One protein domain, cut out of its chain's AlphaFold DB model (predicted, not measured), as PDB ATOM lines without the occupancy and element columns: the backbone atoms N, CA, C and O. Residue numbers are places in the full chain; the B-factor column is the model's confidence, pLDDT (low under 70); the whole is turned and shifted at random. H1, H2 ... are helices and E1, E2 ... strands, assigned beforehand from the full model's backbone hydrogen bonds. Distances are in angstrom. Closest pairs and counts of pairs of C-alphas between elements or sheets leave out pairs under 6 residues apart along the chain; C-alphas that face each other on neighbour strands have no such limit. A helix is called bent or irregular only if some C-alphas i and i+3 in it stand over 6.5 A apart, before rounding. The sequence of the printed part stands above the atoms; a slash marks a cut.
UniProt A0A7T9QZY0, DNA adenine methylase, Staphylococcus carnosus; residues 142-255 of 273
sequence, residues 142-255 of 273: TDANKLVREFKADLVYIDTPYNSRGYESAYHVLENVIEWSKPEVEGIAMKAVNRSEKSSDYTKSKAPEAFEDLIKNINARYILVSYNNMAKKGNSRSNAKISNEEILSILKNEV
ATOM      1  N   THR A 142     258.684 258.424 176.559       93.06
ATOM      2  CA  THR A 142     259.005 256.996 176.481       93.06
ATOM      3  C   THR A 142     257.749 256.133 176.426       93.06
ATOM      4  O   THR A 142     256.615 256.599 176.560       93.06
ATOM      5  N   ASP A 143     257.960 254.837 176.230       91.81
ATOM      6  CA  ASP A 143     256.916 253.824 176.303       91.81
ATOM      7  C   ASP A 143     256.320 253.769 177.722       91.81
ATOM      8  O   ASP A 143     257.013 253.465 178.698       91.81
ATOM      9  N   ALA A 144     255.018 254.048 177.827       92.81
ATOM     10  CA  ALA A 144     254.291 254.043 179.090       92.81
ATOM     11  C   ALA A 144     254.352 252.684 179.804       92.81
ATOM     12  O   ALA A 144     254.482 252.660 181.026       92.81
ATOM     13  N   ASN A 145     254.325 251.564 179.074       93.25
ATOM     14  CA  ASN A 145     254.415 250.230 179.671       93.25
ATOM     15  C   ASN A 145     255.765 250.013 180.362       93.25
ATOM     16  O   ASN A 145     255.831 249.373 181.413       93.25
ATOM     17  N   LYS A 146     256.845 250.577 179.813       94.06
ATOM     18  CA  LYS A 146     258.162 250.543 180.463       94.06
ATOM     19  C   LYS A 146     258.179 251.460 181.679       94.06
ATOM     20  O   LYS A 146     258.549 251.017 182.761       94.06
ATOM     21  N   LEU A 147     257.699 252.692 181.512       94.69
ATOM     22  CA  LEU A 147     257.753 253.721 182.547       94.69
ATOM     23  C   LEU A 147     257.009 253.323 183.827       94.69
ATOM     24  O   LEU A 147     257.544 253.500 184.914       94.69
ATOM     25  N   VAL A 148     255.798 252.757 183.740       94.50
ATOM     26  CA  VAL A 148     254.977 252.475 184.942       94.50
ATOM     27  C   VAL A 148     255.640 251.540 185.957       94.50
ATOM     28  O   VAL A 148     255.260 251.550 187.124       94.50
ATOM     29  N   ARG A 149     256.651 250.771 185.541       95.25
ATOM     30  CA  ARG A 149     257.408 249.843 186.396       95.25
ATOM     31  C   ARG A 149     258.404 250.544 187.315       95.25
ATOM     32  O   ARG A 149     258.855 249.951 188.290       95.25
ATOM     33  N   GLU A 150     258.759 251.782 186.998       95.12
ATOM     34  CA  GLU A 150     259.780 252.555 187.707       95.12
ATOM     35  C   GLU A 150     259.174 253.504 188.751       95.12
ATOM     36  O   GLU A 150     259.895 254.066 189.574       95.12
ATOM     37  N   PHE A 151     257.844 253.667 188.761       90.12
ATOM     38  CA  PHE A 151     257.174 254.693 189.556       90.12
ATOM     39  C   PHE A 151     256.050 254.153 190.434       90.12
ATOM     40  O   PHE A 151     255.389 253.157 190.145       90.12
ATOM     41  N   LYS A 152     255.801 254.893 191.514       93.31
ATOM     42  CA  LYS A 152     254.634 254.742 192.379       93.31
ATOM     43  C   LYS A 152     253.878 256.063 192.430       93.31
ATOM     44  O   LYS A 152     254.496 257.116 192.586       93.31
ATOM     45  N   ALA A 153     252.553 256.004 192.344       93.81
ATOM     46  CA  ALA A 153     251.697 257.189 192.374       93.81
ATOM     47  C   ALA A 153     250.441 256.971 193.228       93.81
ATOM     48  O   ALA A 153     250.009 255.848 193.462       93.81
ATOM     49  N   ASP A 154     249.806 258.049 193.682       93.81
ATOM     50  CA  ASP A 154     248.486 257.943 194.315       93.81
ATOM     51  C   ASP A 154     247.376 257.743 193.273       93.81
ATOM     52  O   ASP A 154     246.435 256.983 193.498       93.81
ATOM     53  N   LEU A 155     247.496 258.410 192.124       94.44
ATOM     54  CA  LEU A 155     246.542 258.368 191.021       94.44
ATOM     55  C   LEU A 155     247.297 258.276 189.697       94.44
ATOM     56  O   LEU A 155     248.155 259.114 189.422       94.44
ATOM     57  N   VAL A 156     246.926 257.308 188.865       95.00
ATOM     58  CA  VAL A 156     247.363 257.215 187.469       95.00
ATOM     59  C   VAL A 156     246.171 257.483 186.564       95.00
ATOM     60  O   VAL A 156     245.130 256.845 186.705       95.00
ATOM     61  N   TYR A 157     246.325 258.437 185.649       94.19
ATOM     62  CA  TYR A 157     245.376 258.683 184.568       94.19
ATOM     63  C   TYR A 157     245.913 258.067 183.278       94.19
ATOM     64  O   TYR A 157     247.066 258.300 182.924       94.19
ATOM     65  N   ILE A 158     245.078 257.293 182.590       91.12
ATOM     66  CA  ILE A 158     245.423 256.631 181.334       91.12
ATOM     67  C   ILE A 158     244.436 257.083 180.266       91.12
ATOM     68  O   ILE A 158     243.221 256.954 180.432       91.12
ATOM     69  N   ASP A 159     244.984 257.566 179.159       86.50
ATOM     70  CA  ASP A 159     244.254 257.906 177.946       86.50
ATOM     71  C   ASP A 159     244.766 257.005 176.817       86.50
ATOM     72  O   ASP A 159     245.767 257.300 176.164       86.50
ATOM     73  N   THR A 160     244.171 255.818 176.669       71.88
ATOM     74  CA  THR A 160     244.645 254.836 175.683       71.88
ATOM     75  C   THR A 160     244.240 255.243 174.270       71.88
ATOM     76  O   THR A 160     243.101 255.670 174.068       71.88
ATOM     77  N   PRO A 161     245.100 255.033 173.257       66.06
ATOM     78  CA  PRO A 161     244.752 255.359 171.884       66.06
ATOM     79  C   PRO A 161     243.587 254.492 171.394       66.06
ATOM     80  O   PRO A 161     243.508 253.284 171.618       66.06
ATOM     81  N   TYR A 162     242.659 255.149 170.706       65.25
ATOM     82  CA  TYR A 162     241.305 254.640 170.517       65.25
ATOM     83  C   TYR A 162     241.098 253.783 169.270       65.25
ATOM     84  O   TYR A 162     240.003 253.264 169.109       65.25
ATOM     85  N   ASN A 163     242.056 253.683 168.341       66.88
ATOM     86  CA  ASN A 163     241.900 252.934 167.086       66.88
ATOM     87  C   ASN A 163     243.258 252.633 166.411       66.88
ATOM     88  O   ASN A 163     244.312 253.024 166.898       66.88
ATOM     89  N   SER A 164     243.235 251.943 165.261       65.44
ATOM     90  CA  SER A 164     244.450 251.598 164.488       65.44
ATOM     91  C   SER A 164     245.272 252.785 163.982       65.44
ATOM     92  O   SER A 164     246.389 252.575 163.510       65.44
ATOM     93  N   ARG A 165     244.716 253.998 163.947       70.81
ATOM     94  CA  ARG A 165     245.452 255.186 163.514       70.81
ATOM     95  C   ARG A 165     246.215 255.720 164.716       70.81
ATOM     96  O   ARG A 165     245.669 256.460 165.527       70.81
ATOM     97  N   GLY A 166     247.480 255.330 164.800       78.00
ATOM     98  CA  GLY A 166     248.397 255.896 165.770       78.00
ATOM     99  C   GLY A 166     248.540 257.405 165.605       78.00
ATOM    100  O   GLY A 166     248.524 257.935 164.483       78.00
ATOM    101  N   TYR A 167     248.658 258.099 166.734       84.00
ATOM    102  CA  TYR A 167     248.819 259.548 166.761       84.00
ATOM    103  C   TYR A 167     250.117 259.989 166.077       84.00
ATOM    104  O   TYR A 167     250.122 261.027 165.420       84.00
ATOM    105  N   GLU A 168     251.162 259.159 166.095       85.25
ATOM    106  CA  GLU A 168     252.408 259.388 165.355       85.25
ATOM    107  C   GLU A 168     252.162 259.497 163.847       85.25
ATOM    108  O   GLU A 168     252.798 260.280 163.148       85.25
ATOM    109  N   SER A 169     251.185 258.746 163.332       87.12
ATOM    110  CA  SER A 169     250.810 258.785 161.922       87.12
ATOM    111  C   SER A 169     249.895 259.967 161.601       87.12
ATOM    112  O   SER A 169     249.980 260.541 160.510       87.12
ATOM    113  N   ALA A 170     248.998 260.302 162.533       89.38
ATOM    114  CA  ALA A 170     248.015 261.371 162.384       89.38
ATOM    115  C   ALA A 170     248.624 262.770 162.543       89.38
ATOM    116  O   ALA A 170     248.128 263.702 161.923       89.38
ATOM    117  N   TYR A 171     249.700 262.912 163.318       92.06
ATOM    118  CA  TYR A 171     250.371 264.186 163.605       92.06
ATOM    119  C   TYR A 171     251.824 264.225 163.103       92.06
ATOM    120  O   TYR A 171     252.616 265.053 163.546       92.06
ATOM    121  N   HIS A 172     252.175 263.368 162.138       93.25
ATOM    122  CA  HIS A 172     253.548 263.211 161.639       93.25
ATOM    123  C   HIS A 172     254.204 264.520 161.161       93.25
ATOM    124  O   HIS A 172     255.403 264.700 161.337       93.25
ATOM    125  N   VAL A 173     253.440 265.448 160.574       95.94
ATOM    126  CA  VAL A 173     253.974 266.750 160.136       95.94
ATOM    127  C   VAL A 173     254.457 267.564 161.335       95.94
ATOM    128  O   VAL A 173     255.546 268.130 161.292       95.94
ATOM    129  N   LEU A 174     253.668 267.598 162.414       96.06
ATOM    130  CA  LEU A 174     254.037 268.297 163.642       96.06
ATOM    131  C   LEU A 174     255.255 267.632 164.291       96.06
ATOM    132  O   LEU A 174     256.213 268.324 164.619       96.06
ATOM    133  N   GLU A 175     255.264 266.300 164.387       94.69
ATOM    134  CA  GLU A 175     256.409 265.536 164.901       94.69
ATOM    135  C   GLU A 175     257.697 265.843 164.129       94.69
ATOM    136  O   GLU A 175     258.709 266.189 164.737       94.69
ATOM    137  N   ASN A 176     257.655 265.804 162.792       95.38
ATOM    138  CA  ASN A 176     258.820 266.078 161.950       95.38
ATOM    139  C   ASN A 176     259.358 267.501 162.155       95.38
ATOM    140  O   ASN A 176     260.571 267.712 162.135       95.38
ATOM    141  N   VAL A 177     258.471 268.486 162.347       97.69
ATOM    142  CA  VAL A 177     258.877 269.881 162.559       97.69
ATOM    143  C   VAL A 177     259.435 270.112 163.967       97.69
ATOM    144  O   VAL A 177     260.381 270.885 164.140       97.69
ATOM    145  N   ILE A 178     258.896 269.437 164.980       97.56
ATOM    146  CA  ILE A 178     259.395 269.566 166.350       97.56
ATOM    147  C   ILE A 178     260.742 268.860 166.517       97.56
ATOM    148  O   ILE A 178     261.689 269.483 166.999       97.56
ATOM    149  N   GLU A 179     260.863 267.612 166.064       95.81
ATOM    150  CA  GLU A 179     262.120 266.853 166.143       95.81
ATOM    151  C   GLU A 179     263.211 267.414 165.245       95.81
ATOM    152  O   GLU A 179     264.390 267.330 165.577       95.81
ATOM    153  N   TRP A 180     262.814 267.987 164.107       97.00
ATOM    154  CA  TRP A 180     263.710 268.641 163.159       97.00
ATOM    155  C   TRP A 180     264.849 267.752 162.633       97.00
ATOM    156  O   TRP A 180     265.858 268.250 162.138       97.00
ATOM    157  N   SER A 181     264.664 266.430 162.668       93.88
ATOM    158  CA  SER A 181     265.567 265.433 162.073       93.88
ATOM    159  C   SER A 181     265.479 265.378 160.542       93.88
ATOM    160  O   SER A 181     266.329 264.768 159.901       93.88
ATOM    161  N   LYS A 182     264.469 266.045 159.959       96.00
ATOM    162  CA  LYS A 182     264.243 266.204 158.512       96.00
ATOM    163  C   LYS A 182     264.264 264.867 157.743       96.00
ATOM    164  O   LYS A 182     265.002 264.748 156.766       96.00
ATOM    165  N   PRO A 183     263.466 263.860 158.151       95.19
ATOM    166  CA  PRO A 183     263.474 262.559 157.491       95.19
ATOM    167  C   PRO A 183     262.942 262.661 156.060       95.19
ATOM    168  O   PRO A 183     262.070 263.485 155.770       95.19
ATOM    169  N   GLU A 184     263.398 261.774 155.180       96.19
ATOM    170  CA  GLU A 184     262.772 261.592 153.869       96.19
ATOM    171  C   GLU A 184     261.299 261.182 154.020       96.19
ATOM    172  O   GLU A 184     260.920 260.455 154.949       96.19
ATOM    173  N   VAL A 185     260.461 261.658 153.098       96.25
ATOM    174  CA  VAL A 185     259.004 261.477 153.141       96.25
ATOM    175  C   VAL A 185     258.456 260.896 151.842       96.25
ATOM    176  O   VAL A 185     258.972 261.148 150.757       96.25
ATOM    177  N   GLU A 186     257.373 260.132 151.952       94.75
ATOM    178  CA  GLU A 186     256.768 259.403 150.843       94.75
ATOM    179  C   GLU A 186     255.232 259.461 150.835       94.75
ATOM    180  O   GLU A 186     254.558 259.732 151.838       94.75
ATOM    181  N   GLY A 187     254.671 259.132 149.669       93.56
ATOM    182  CA  GLY A 187     253.234 259.059 149.439       93.56
ATOM    183  C   GLY A 187     252.541 260.422 149.435       93.56
ATOM    184  O   GLY A 187     253.142 261.465 149.661       93.56
ATOM    185  N   ILE A 188     251.231 260.415 149.185       91.00
ATOM    186  CA  ILE A 188     250.443 261.653 149.041       91.00
ATOM    187  C   ILE A 188     250.462 262.476 150.333       91.00
ATOM    188  O   ILE A 188     250.568 263.695 150.290       91.00
ATOM    189  N   ALA A 189     250.380 261.808 151.485       92.19
ATOM    190  CA  ALA A 189     250.383 262.468 152.783       92.19
ATOM    191  C   ALA A 189     251.786 262.905 153.246       92.19
ATOM    192  O   ALA A 189     251.864 263.537 154.289       92.19
ATOM    193  N   MET A 190     252.861 262.606 152.502       94.88
ATOM    194  CA  MET A 190     254.241 262.983 152.844       94.88
ATOM    195  C   MET A 190     254.686 262.445 154.213       94.88
ATOM    196  O   MET A 190     255.263 263.154 155.036       94.88
ATOM    197  N   LYS A 191     254.415 261.160 154.464       92.62
ATOM    198  CA  LYS A 191     254.786 260.502 155.725       92.62
ATOM    199  C   LYS A 191     256.246 260.078 155.695       92.62
ATOM    200  O   LYS A 191     256.727 259.655 154.652       92.62
ATOM    201  N   ALA A 192     256.917 260.119 156.846       91.25
ATOM    202  CA  ALA A 192     258.293 259.643 156.964       91.25
ATOM    203  C   ALA A 192     258.433 258.184 156.484       91.25
ATOM    204  O   ALA A 192     257.575 257.337 156.777       91.25
ATOM    205  N   VAL A 193     259.523 257.895 155.771       89.56
ATOM    206  CA  VAL A 193     259.819 256.552 155.238       89.56
ATOM    207  C   VAL A 193     260.005 255.538 156.378       89.56
ATOM    208  O   VAL A 193     259.465 254.436 156.330       89.56
ATOM    209  N   ASN A 194     260.664 255.931 157.469       83.38
ATOM    210  CA  ASN A 194     260.950 255.095 158.644       83.38
ATOM    211  C   ASN A 194     259.864 255.141 159.743       83.38
ATOM    212  O   ASN A 194     260.119 254.809 160.899       83.38
ATOM    213  N   ARG A 195     258.620 255.517 159.411       76.94
ATOM    214  CA  ARG A 195     257.521 255.718 160.386       76.94
ATOM    215  C   ARG A 195     257.236 254.541 161.334       76.94
ATOM    216  O   ARG A 195     256.631 254.740 162.382       76.94
ATOM    217  N   SER A 196     257.620 253.314 160.974       75.62
ATOM    218  CA  SER A 196     257.408 252.121 161.804       75.62
ATOM    219  C   SER A 196     258.193 252.142 163.116       75.62
ATOM    220  O   SER A 196     257.761 251.498 164.072       75.62
ATOM    221  N   GLU A 197     259.299 252.887 163.182       76.31
ATOM    222  CA  GLU A 197     260.148 253.000 164.380       76.31
ATOM    223  C   GLU A 197     259.400 253.599 165.578       76.31
ATOM    224  O   GLU A 197     259.711 253.278 166.719       76.31
ATOM    225  N   LYS A 198     258.360 254.402 165.322       71.25
ATOM    226  CA  LYS A 198     257.509 255.014 166.354       71.25
ATOM    227  C   LYS A 198     256.163 254.317 166.538       71.25
ATOM    228  O   LYS A 198     255.272 254.848 167.194       71.25
ATOM    229  N   SER A 199     255.976 253.145 165.929       77.81
ATOM    230  CA  SER A 199     254.696 252.442 166.004       77.81
ATOM    231  C   SER A 199     254.450 251.879 167.406       77.81
ATOM    232  O   SER A 199     255.208 251.048 167.903       77.81
ATOM    233  N   SER A 200     253.342 252.287 168.021       83.06
ATOM    234  CA  SER A 200     252.918 251.774 169.326       83.06
ATOM    235  C   SER A 200     252.196 250.431 169.190       83.06
ATOM    236  O   SER A 200     251.404 250.235 168.261       83.06
ATOM    237  N   ASP A 201     252.414 249.508 170.130       85.44
ATOM    238  CA  ASP A 201     251.703 248.223 170.167       85.44
ATOM    239  C   ASP A 201     250.191 248.385 170.369       85.44
ATOM    240  O   ASP A 201     249.414 247.573 169.864       85.44
ATOM    241  N   TYR A 202     249.759 249.510 170.944       84.62
ATOM    242  CA  TYR A 202     248.345 249.866 171.062       84.62
ATOM    243  C   TYR A 202     247.650 250.150 169.717       84.62
ATOM    244  O   TYR A 202     246.424 250.189 169.643       84.62
ATOM    245  N   THR A 203     248.405 250.340 168.630       78.69
ATOM    246  CA  THR A 203     247.841 250.517 167.275       78.69
ATOM    247  C   THR A 203     247.690 249.192 166.519       78.69
ATOM    248  O   THR A 203     247.058 249.130 165.455       78.69
ATOM    249  N   LYS A 204     248.262 248.112 167.066       82.56
ATOM    250  CA  LYS A 204     248.356 246.785 166.451       82.56
ATOM    251  C   LYS A 204     247.275 245.861 167.017       82.56
ATOM    252  O   LYS A 204     246.451 246.257 167.833       82.56
ATOM    253  N   SER A 205     247.253 244.608 166.564       81.69
ATOM    254  CA  SER A 205     246.379 243.580 167.149       81.69
ATOM    255  C   SER A 205     246.733 243.250 168.600       81.69
ATOM    256  O   SER A 205     245.901 242.675 169.279       81.69
ATOM    257  N   LYS A 206     247.939 243.629 169.053       85.19
ATOM    258  CA  LYS A 206     248.454 243.381 170.404       85.19
ATOM    259  C   LYS A 206     248.004 244.406 171.461       85.19
ATOM    260  O   LYS A 206     248.579 244.490 172.544       85.19
ATOM    261  N   ALA A 207     247.058 245.276 171.111       87.19
ATOM    262  CA  ALA A 207     246.630 246.359 171.988       87.19
ATOM    263  C   ALA A 207     246.012 245.856 173.309       87.19
ATOM    264  O   ALA A 207     246.343 246.439 174.343       87.19
ATOM    265  N   PRO A 208     245.178 244.790 173.327       88.69
ATOM    266  CA  PRO A 208     244.667 244.236 174.580       88.69
ATOM    267  C   PRO A 208     245.780 243.734 175.507       88.69
ATOM    268  O   PRO A 208     245.766 244.070 176.689       88.69
ATOM    269  N   GLU A 209     246.782 243.017 174.984       91.31
ATOM    270  CA  GLU A 209     247.908 242.518 175.785       91.31
ATOM    271  C   GLU A 209     248.785 243.664 176.306       91.31
ATOM    272  O   GLU A 209     249.231 243.634 177.452       91.31
ATOM    273  N   ALA A 210     249.013 244.698 175.490       91.62
ATOM    274  CA  ALA A 210     249.744 245.886 175.925       91.62
ATOM    275  C   ALA A 210     249.003 246.622 177.054       91.62
ATOM    276  O   ALA A 210     249.624 247.052 178.023       91.62
ATOM    277  N   PHE A 211     247.677 246.737 176.971       92.06
ATOM    278  CA  PHE A 211     246.884 247.364 178.025       92.06
ATOM    279  C   PHE A 211     246.855 246.531 179.311       92.06
ATOM    280  O   PHE A 211     247.022 247.085 180.395       92.06
ATOM    281  N   GLU A 212     246.701 245.211 179.207       92.19
ATOM    282  CA  GLU A 212     246.796 244.302 180.354       92.19
ATOM    283  C   GLU A 212     248.157 244.417 181.050       92.19
ATOM    284  O   GLU A 212     248.219 244.599 182.268       92.19
ATOM    285  N   ASP A 213     249.246 244.417 180.276       93.62
ATOM    286  CA  ASP A 213     250.592 244.620 180.802       93.62
ATOM    287  C   ASP A 213     250.747 245.975 181.511       93.62
ATOM    288  O   ASP A 213     251.369 246.050 182.572       93.62
ATOM    289  N   LEU A 214     250.157 247.044 180.970       94.00
ATOM    290  CA  LEU A 214     250.194 248.363 181.596       94.00
ATOM    291  C   LEU A 214     249.478 248.346 182.950       94.00
ATOM    292  O   LEU A 214     250.069 248.734 183.956       94.00
ATOM    293  N   ILE A 215     248.227 247.876 182.987       93.69
ATOM    294  CA  ILE A 215     247.401 247.857 184.203       93.69
ATOM    295  C   ILE A 215     248.055 247.023 185.303       93.69
ATOM    296  O   ILE A 215     248.148 247.485 186.440       93.69
ATOM    297  N   LYS A 216     248.569 245.839 184.961       93.56
ATOM    298  CA  LYS A 216     249.193 244.912 185.912       93.56
ATOM    299  C   LYS A 216     250.436 245.480 186.599       93.56
ATOM    300  O   LYS A 216     250.745 245.111 187.730       93.56
ATOM    301  N   ASN A 217     251.174 246.352 185.915       94.81
ATOM    302  CA  ASN A 217     252.441 246.886 186.415       94.81
ATOM    303  C   ASN A 217     252.317 248.288 187.027       94.81
ATOM    304  O   ASN A 217     253.310 248.820 187.520       94.81
ATOM    305  N   ILE A 218     251.123 248.886 187.039       94.62
ATOM    306  CA  ILE A 218     250.897 250.162 187.719       94.62
ATOM    307  C   ILE A 218     250.886 249.957 189.235       94.62
ATOM    308  O   ILE A 218     250.010 249.301 189.798       94.62
ATOM    309  N   ASN A 219     251.811 250.624 189.925       93.25
ATOM    310  CA  ASN A 219     251.796 250.738 191.378       93.25
ATOM    311  C   ASN A 219     251.087 252.032 191.803       93.25
ATOM    312  O   ASN A 219     251.727 253.066 192.028       93.25
ATOM    313  N   ALA A 220     249.754 251.985 191.892       94.00
ATOM    314  CA  ALA A 220     248.969 253.134 192.322       94.00
ATOM    315  C   ALA A 220     247.763 252.799 193.198       94.00
ATOM    316  O   ALA A 220     247.189 251.716 193.122       94.00
ATOM    317  N   ARG A 221     247.349 253.768 194.025       91.00
ATOM    318  CA  ARG A 221     246.135 253.639 194.849       91.00
ATOM    319  C   ARG A 221     244.861 253.752 194.008       91.00
ATOM    320  O   ARG A 221     243.867 253.097 194.319       91.00
ATOM    321  N   TYR A 222     244.885 254.582 192.970       93.06
ATOM    322  CA  TYR A 222     243.776 254.794 192.050       93.06
ATOM    323  C   TYR A 222     244.263 254.763 190.601       93.06
ATOM    324  O   TYR A 222     245.284 255.365 190.270       93.06
ATOM    325  N   ILE A 223     243.489 254.115 189.734       92.31
ATOM    326  CA  ILE A 223     243.675 254.144 188.283       92.31
ATOM    327  C   ILE A 223     242.399 254.724 187.675       92.31
ATOM    328  O   ILE A 223     241.301 254.234 187.942       92.31
ATOM    329  N   LEU A 224     242.542 255.786 186.888       92.38
ATOM    330  CA  LEU A 224     241.471 256.411 186.125       92.38
ATOM    331  C   LEU A 224     241.755 256.213 184.640       92.38
ATOM    332  O   LEU A 224     242.747 256.721 184.128       92.38
ATOM    333  N   VAL A 225     240.872 255.498 183.949       89.44
ATOM    334  CA  VAL A 225     241.012 255.224 182.517       89.44
ATOM    335  C   VAL A 225     239.938 255.986 181.754       89.44
ATOM    336  O   VAL A 225     238.747 255.809 182.021       89.44
ATOM    337  N   SER A 226     240.358 256.818 180.804       84.75
ATOM    338  CA  SER A 226     239.476 257.355 179.770       84.75
ATOM    339  C   SER A 226     239.419 256.370 178.607       84.75
ATOM    340  O   SER A 226     240.452 255.921 178.113       84.75
ATOM    341  N   TYR A 227     238.210 256.021 178.173       76.75
ATOM    342  CA  TYR A 227     237.990 255.162 177.014       76.75
ATOM    343  C   TYR A 227     236.747 255.620 176.238       76.75
ATOM    344  O   TYR A 227     235.813 256.197 176.799       76.75
ATOM    345  N   ASN A 228     236.735 255.381 174.926       67.31
ATOM    346  CA  ASN A 228     235.651 255.807 174.044       67.31
ATOM    347  C   ASN A 228     234.665 254.657 173.788       67.31
ATOM    348  O   ASN A 228     235.071 253.554 173.445       67.31
ATOM    349  N   ASN A 229     233.361 254.936 173.862       62.34
ATOM    350  CA  ASN A 229     232.283 253.966 173.655       62.34
ATOM    351  C   ASN A 229     231.876 253.752 172.172       62.34
ATOM    352  O   ASN A 229     230.776 253.286 171.875       62.34
ATOM    353  N   MET A 230     232.716 254.105 171.197       55.84
ATOM    354  CA  MET A 230     232.388 253.935 169.773       55.84
ATOM    355  C   MET A 230     232.688 252.516 169.273       55.84
ATOM    356  O   MET A 230     233.591 252.295 168.472       55.84
ATOM    357  N   ALA A 231     231.901 251.536 169.720       50.00
ATOM    358  CA  ALA A 231     232.149 250.135 169.384       50.00
ATOM    359  C   ALA A 231     231.755 249.739 167.942       50.00
ATOM    360  O   ALA A 231     232.336 248.796 167.413       50.00
ATOM    361  N   LYS A 232     230.788 250.396 167.269       47.66
ATOM    362  CA  LYS A 232     230.259 249.898 165.968       47.66
ATOM    363  C   LYS A 232     229.656 250.951 165.018       47.66
ATOM    364  O   LYS A 232     228.578 250.733 164.471       47.66
ATOM    365  N   LYS A 233     230.306 252.094 164.782       44.94
ATOM    366  CA  LYS A 233     229.863 253.034 163.726       44.94
ATOM    367  C   LYS A 233     231.051 253.625 162.968       44.94
ATOM    368  O   LYS A 233     231.466 254.744 163.241       44.94
ATOM    369  N   GLY A 234     231.605 252.880 162.010       50.41
ATOM    370  CA  GLY A 234     232.639 253.415 161.125       50.41
ATOM    371  C   GLY A 234     233.369 252.379 160.274       50.41
ATOM    372  O   GLY A 234     233.143 251.177 160.377       50.41
ATOM    373  N   ASN A 235     234.261 252.878 159.414       52.94
ATOM    374  CA  ASN A 235     235.201 252.081 158.620       52.94
ATOM    375  C   ASN A 235     236.096 251.236 159.553       52.94
ATOM    376  O   ASN A 235     236.516 251.751 160.586       52.94
ATOM    377  N   SER A 236     236.442 249.996 159.182       50.12
ATOM    378  CA  SER A 236     237.159 249.010 160.016       50.12
ATOM    379  C   SER A 236     238.476 249.507 160.633       50.12
ATOM    380  O   SER A 236     238.861 249.053 161.707       50.12
ATOM    381  N   ARG A 237     239.145 250.488 160.007       49.72
ATOM    382  CA  ARG A 237     240.345 251.160 160.552       49.72
ATOM    383  C   ARG A 237     240.069 252.161 161.684       49.72
ATOM    384  O   ARG A 237     241.015 252.609 162.327       49.72
ATOM    385  N   SER A 238     238.814 252.537 161.886       52.78
ATOM    386  CA  SER A 238     238.345 253.483 162.914       52.78
ATOM    387  C   SER A 238     237.772 252.760 164.131       52.78
ATOM    388  O   SER A 238     237.438 253.408 165.116       52.78
ATOM    389  N   ASN A 239     237.654 251.430 164.059       60.06
ATOM    390  CA  ASN A 239     237.239 250.616 165.190       60.06
ATOM    391  C   ASN A 239     238.342 250.608 166.246       60.06
ATOM    392  O   ASN A 239     239.536 250.581 165.916       60.06
ATOM    393  N   ALA A 240     237.921 250.594 167.508       64.19
ATOM    394  CA  ALA A 240     238.839 250.441 168.616       64.19
ATOM    395  C   ALA A 240     239.592 249.114 168.538       64.19
ATOM    396  O   ALA A 240     239.031 248.089 168.146       64.19
ATOM    397  N   LYS A 241     240.891 249.163 168.855       75.50
ATOM    398  CA  LYS A 241     241.753 247.972 168.931       75.50
ATOM    399  C   LYS A 241     241.588 247.206 170.230       75.50
ATOM    400  O   LYS A 241     241.954 246.041 170.280       75.50
ATOM    401  N   ILE A 242     241.012 247.863 171.226       74.62
ATOM    402  CA  ILE A 242     240.585 247.268 172.478       74.62
ATOM    403  C   ILE A 242     239.103 247.600 172.600       74.62
ATOM    404  O   ILE A 242     238.722 248.773 172.590       74.62
ATOM    405  N   SER A 243     238.260 246.576 172.623       78.94
ATOM    406  CA  SER A 243     236.831 246.747 172.863       78.94
ATOM    407  C   SER A 243     236.577 247.178 174.306       78.94
ATOM    408  O   SER A 243     237.386 246.948 175.206       78.94
ATOM    409  N   ASN A 244     235.419 247.787 174.550       79.06
ATOM    410  CA  ASN A 244     235.021 248.151 175.909       79.06
ATOM    411  C   ASN A 244     234.928 246.915 176.802       79.06
ATOM    412  O   ASN A 244     235.280 246.970 177.977       79.06
ATOM    413  N   GLU A 245     234.441 245.806 176.248       82.31
ATOM    414  CA  GLU A 245     234.341 244.529 176.937       82.31
ATOM    415  C   GLU A 245     235.726 244.024 177.363       82.31
ATOM    416  O   GLU A 245     235.884 243.611 178.510       82.31
ATOM    417  N   GLU A 246     236.736 244.130 176.492       85.62
ATOM    418  CA  GLU A 246     238.128 243.783 176.810       85.62
ATOM    419  C   GLU A 246     238.719 244.709 177.880       85.62
ATOM    420  O   GLU A 246     239.246 244.209 178.874       85.62
ATOM    421  N   ILE A 247     238.562 246.036 177.750       86.06
ATOM    422  CA  ILE A 247     239.023 247.009 178.761       86.06
ATOM    423  C   ILE A 247     238.418 246.678 180.129       86.06
ATOM    424  O   ILE A 247     239.131 246.578 181.127       86.06
ATOM    425  N   LEU A 248     237.097 246.485 180.192       85.38
ATOM    426  CA  LEU A 248     236.397 246.189 181.441       85.38
ATOM    427  C   LEU A 248     236.781 244.819 182.007       85.38
ATOM    428  O   LEU A 248     236.828 244.677 183.227       85.38
ATOM    429  N   SER A 249     237.027 243.824 181.153       87.75
ATOM    430  CA  SER A 249     237.486 242.495 181.568       87.75
ATOM    431  C   SER A 249     238.862 242.575 182.232       87.75
ATOM    432  O   SER A 249     239.011 242.156 183.378       87.75
ATOM    433  N   ILE A 250     239.830 243.210 181.562       88.44
ATOM    434  CA  ILE A 250     241.194 243.412 182.071       88.44
ATOM    435  C   ILE A 250     241.160 244.168 183.405       88.44
ATOM    436  O   ILE A 250     241.721 243.714 184.400       88.44
ATOM    437  N   LEU A 251     240.425 245.284 183.473       87.75
ATOM    438  CA  LEU A 251     240.338 246.079 184.698       87.75
ATOM    439  C   LEU A 251     239.693 245.314 185.864       87.75
ATOM    440  O   LEU A 251     240.115 245.490 187.003       87.75
ATOM    441  N   LYS A 252     238.679 244.474 185.615       87.69
ATOM    442  CA  LYS A 252     238.036 243.666 186.670       87.69
ATOM    443  C   LYS A 252     238.949 242.579 187.226       87.69
ATOM    444  O   LYS A 252     238.803 242.241 188.398       87.69
ATOM    445  N   ASN A 253     239.826 242.023 186.394       85.06
ATOM    446  CA  ASN A 253     240.732 240.953 186.802       85.06
ATOM    447  C   ASN A 253     241.854 241.473 187.707       85.06
ATOM    448  O   ASN A 253     242.235 240.792 188.653       85.06
ATOM    449  N   GLU A 254     242.329 242.691 187.452       79.81
ATOM    450  CA  GLU A 254     243.505 243.238 188.134       79.81
ATOM    451  C   GLU A 254     243.155 244.160 189.318       79.81
ATOM    452  O   GLU A 254     243.909 244.237 190.289       79.81
ATOM    453  N   VAL A 255     242.018 244.873 189.281       76.06
ATOM    454  CA  VAL A 255     241.685 245.902 190.285       76.06
ATOM    455  C   VAL A 255     240.201 245.945 190.672       76.06
ATOM    456  O   VAL A 255     239.297 245.547 189.937       76.06
TER     457      VAL A 255
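Overview. This is residues 142 to 255 of the 273 residues of the protein "DNA adenine methylase" of Staphylococcus carnosus (UniProt A0A7T9QZY0). One lobe of this flat model pairs bent parallel strands E1 and E2, with helices H5 and H6 side by side along them; the other loosely groups H2, H3 and H4 with residues 180 to 194. The printed part has 114 residues, of mixed class, with six named helices and two named strands in the order H1, E1, H2 to H5, E2, H6. E1, H2 to H5 and E2 form a strand-helix-strand unit, parallel neighbour strands with helices between. The whole is only just compact, close to loose: radius of gyration of the C-alphas 16.0 A, spans 45, 36 and 18 A.

Arrangement. H1, residues 144 to 147, touches H5, residues 207 to 217; their closest C-alphas, 145 and 214, are 5.0 A apart. E1, residues 152 to 159, is parallel to E2, residues 219 to 226; N 156 and O 222, 2.9 A, are within hydrogen-bond range. H2, residues 167 to 170, is close to but not clearly touching H3, residues 172 to 179, and H4, residues 195 to 198; C-alphas 168 and 198 are 6.8 A apart. H5 touches H6, residues 244 to 254, at a shallow tilt of 25 degrees, the same way, closest at C-alphas 212 and 250, 5.9 A. In H3, H5 and H6 every O i to N i+4 pair is within range.

Along the chain. H1 begins at C-alpha 144 (254.291, 254.043, 179.090); H6 ends at C-alpha 254 (243.505, 243.238, 188.134). E1 is 18.1 A from first to last C-alpha.

Size, cuts and confidence. The printed part has no cut; links H3 to H4 and E2 to H6 are long. Residues 161 to 164 and 228 to 240 have pLDDT under 70.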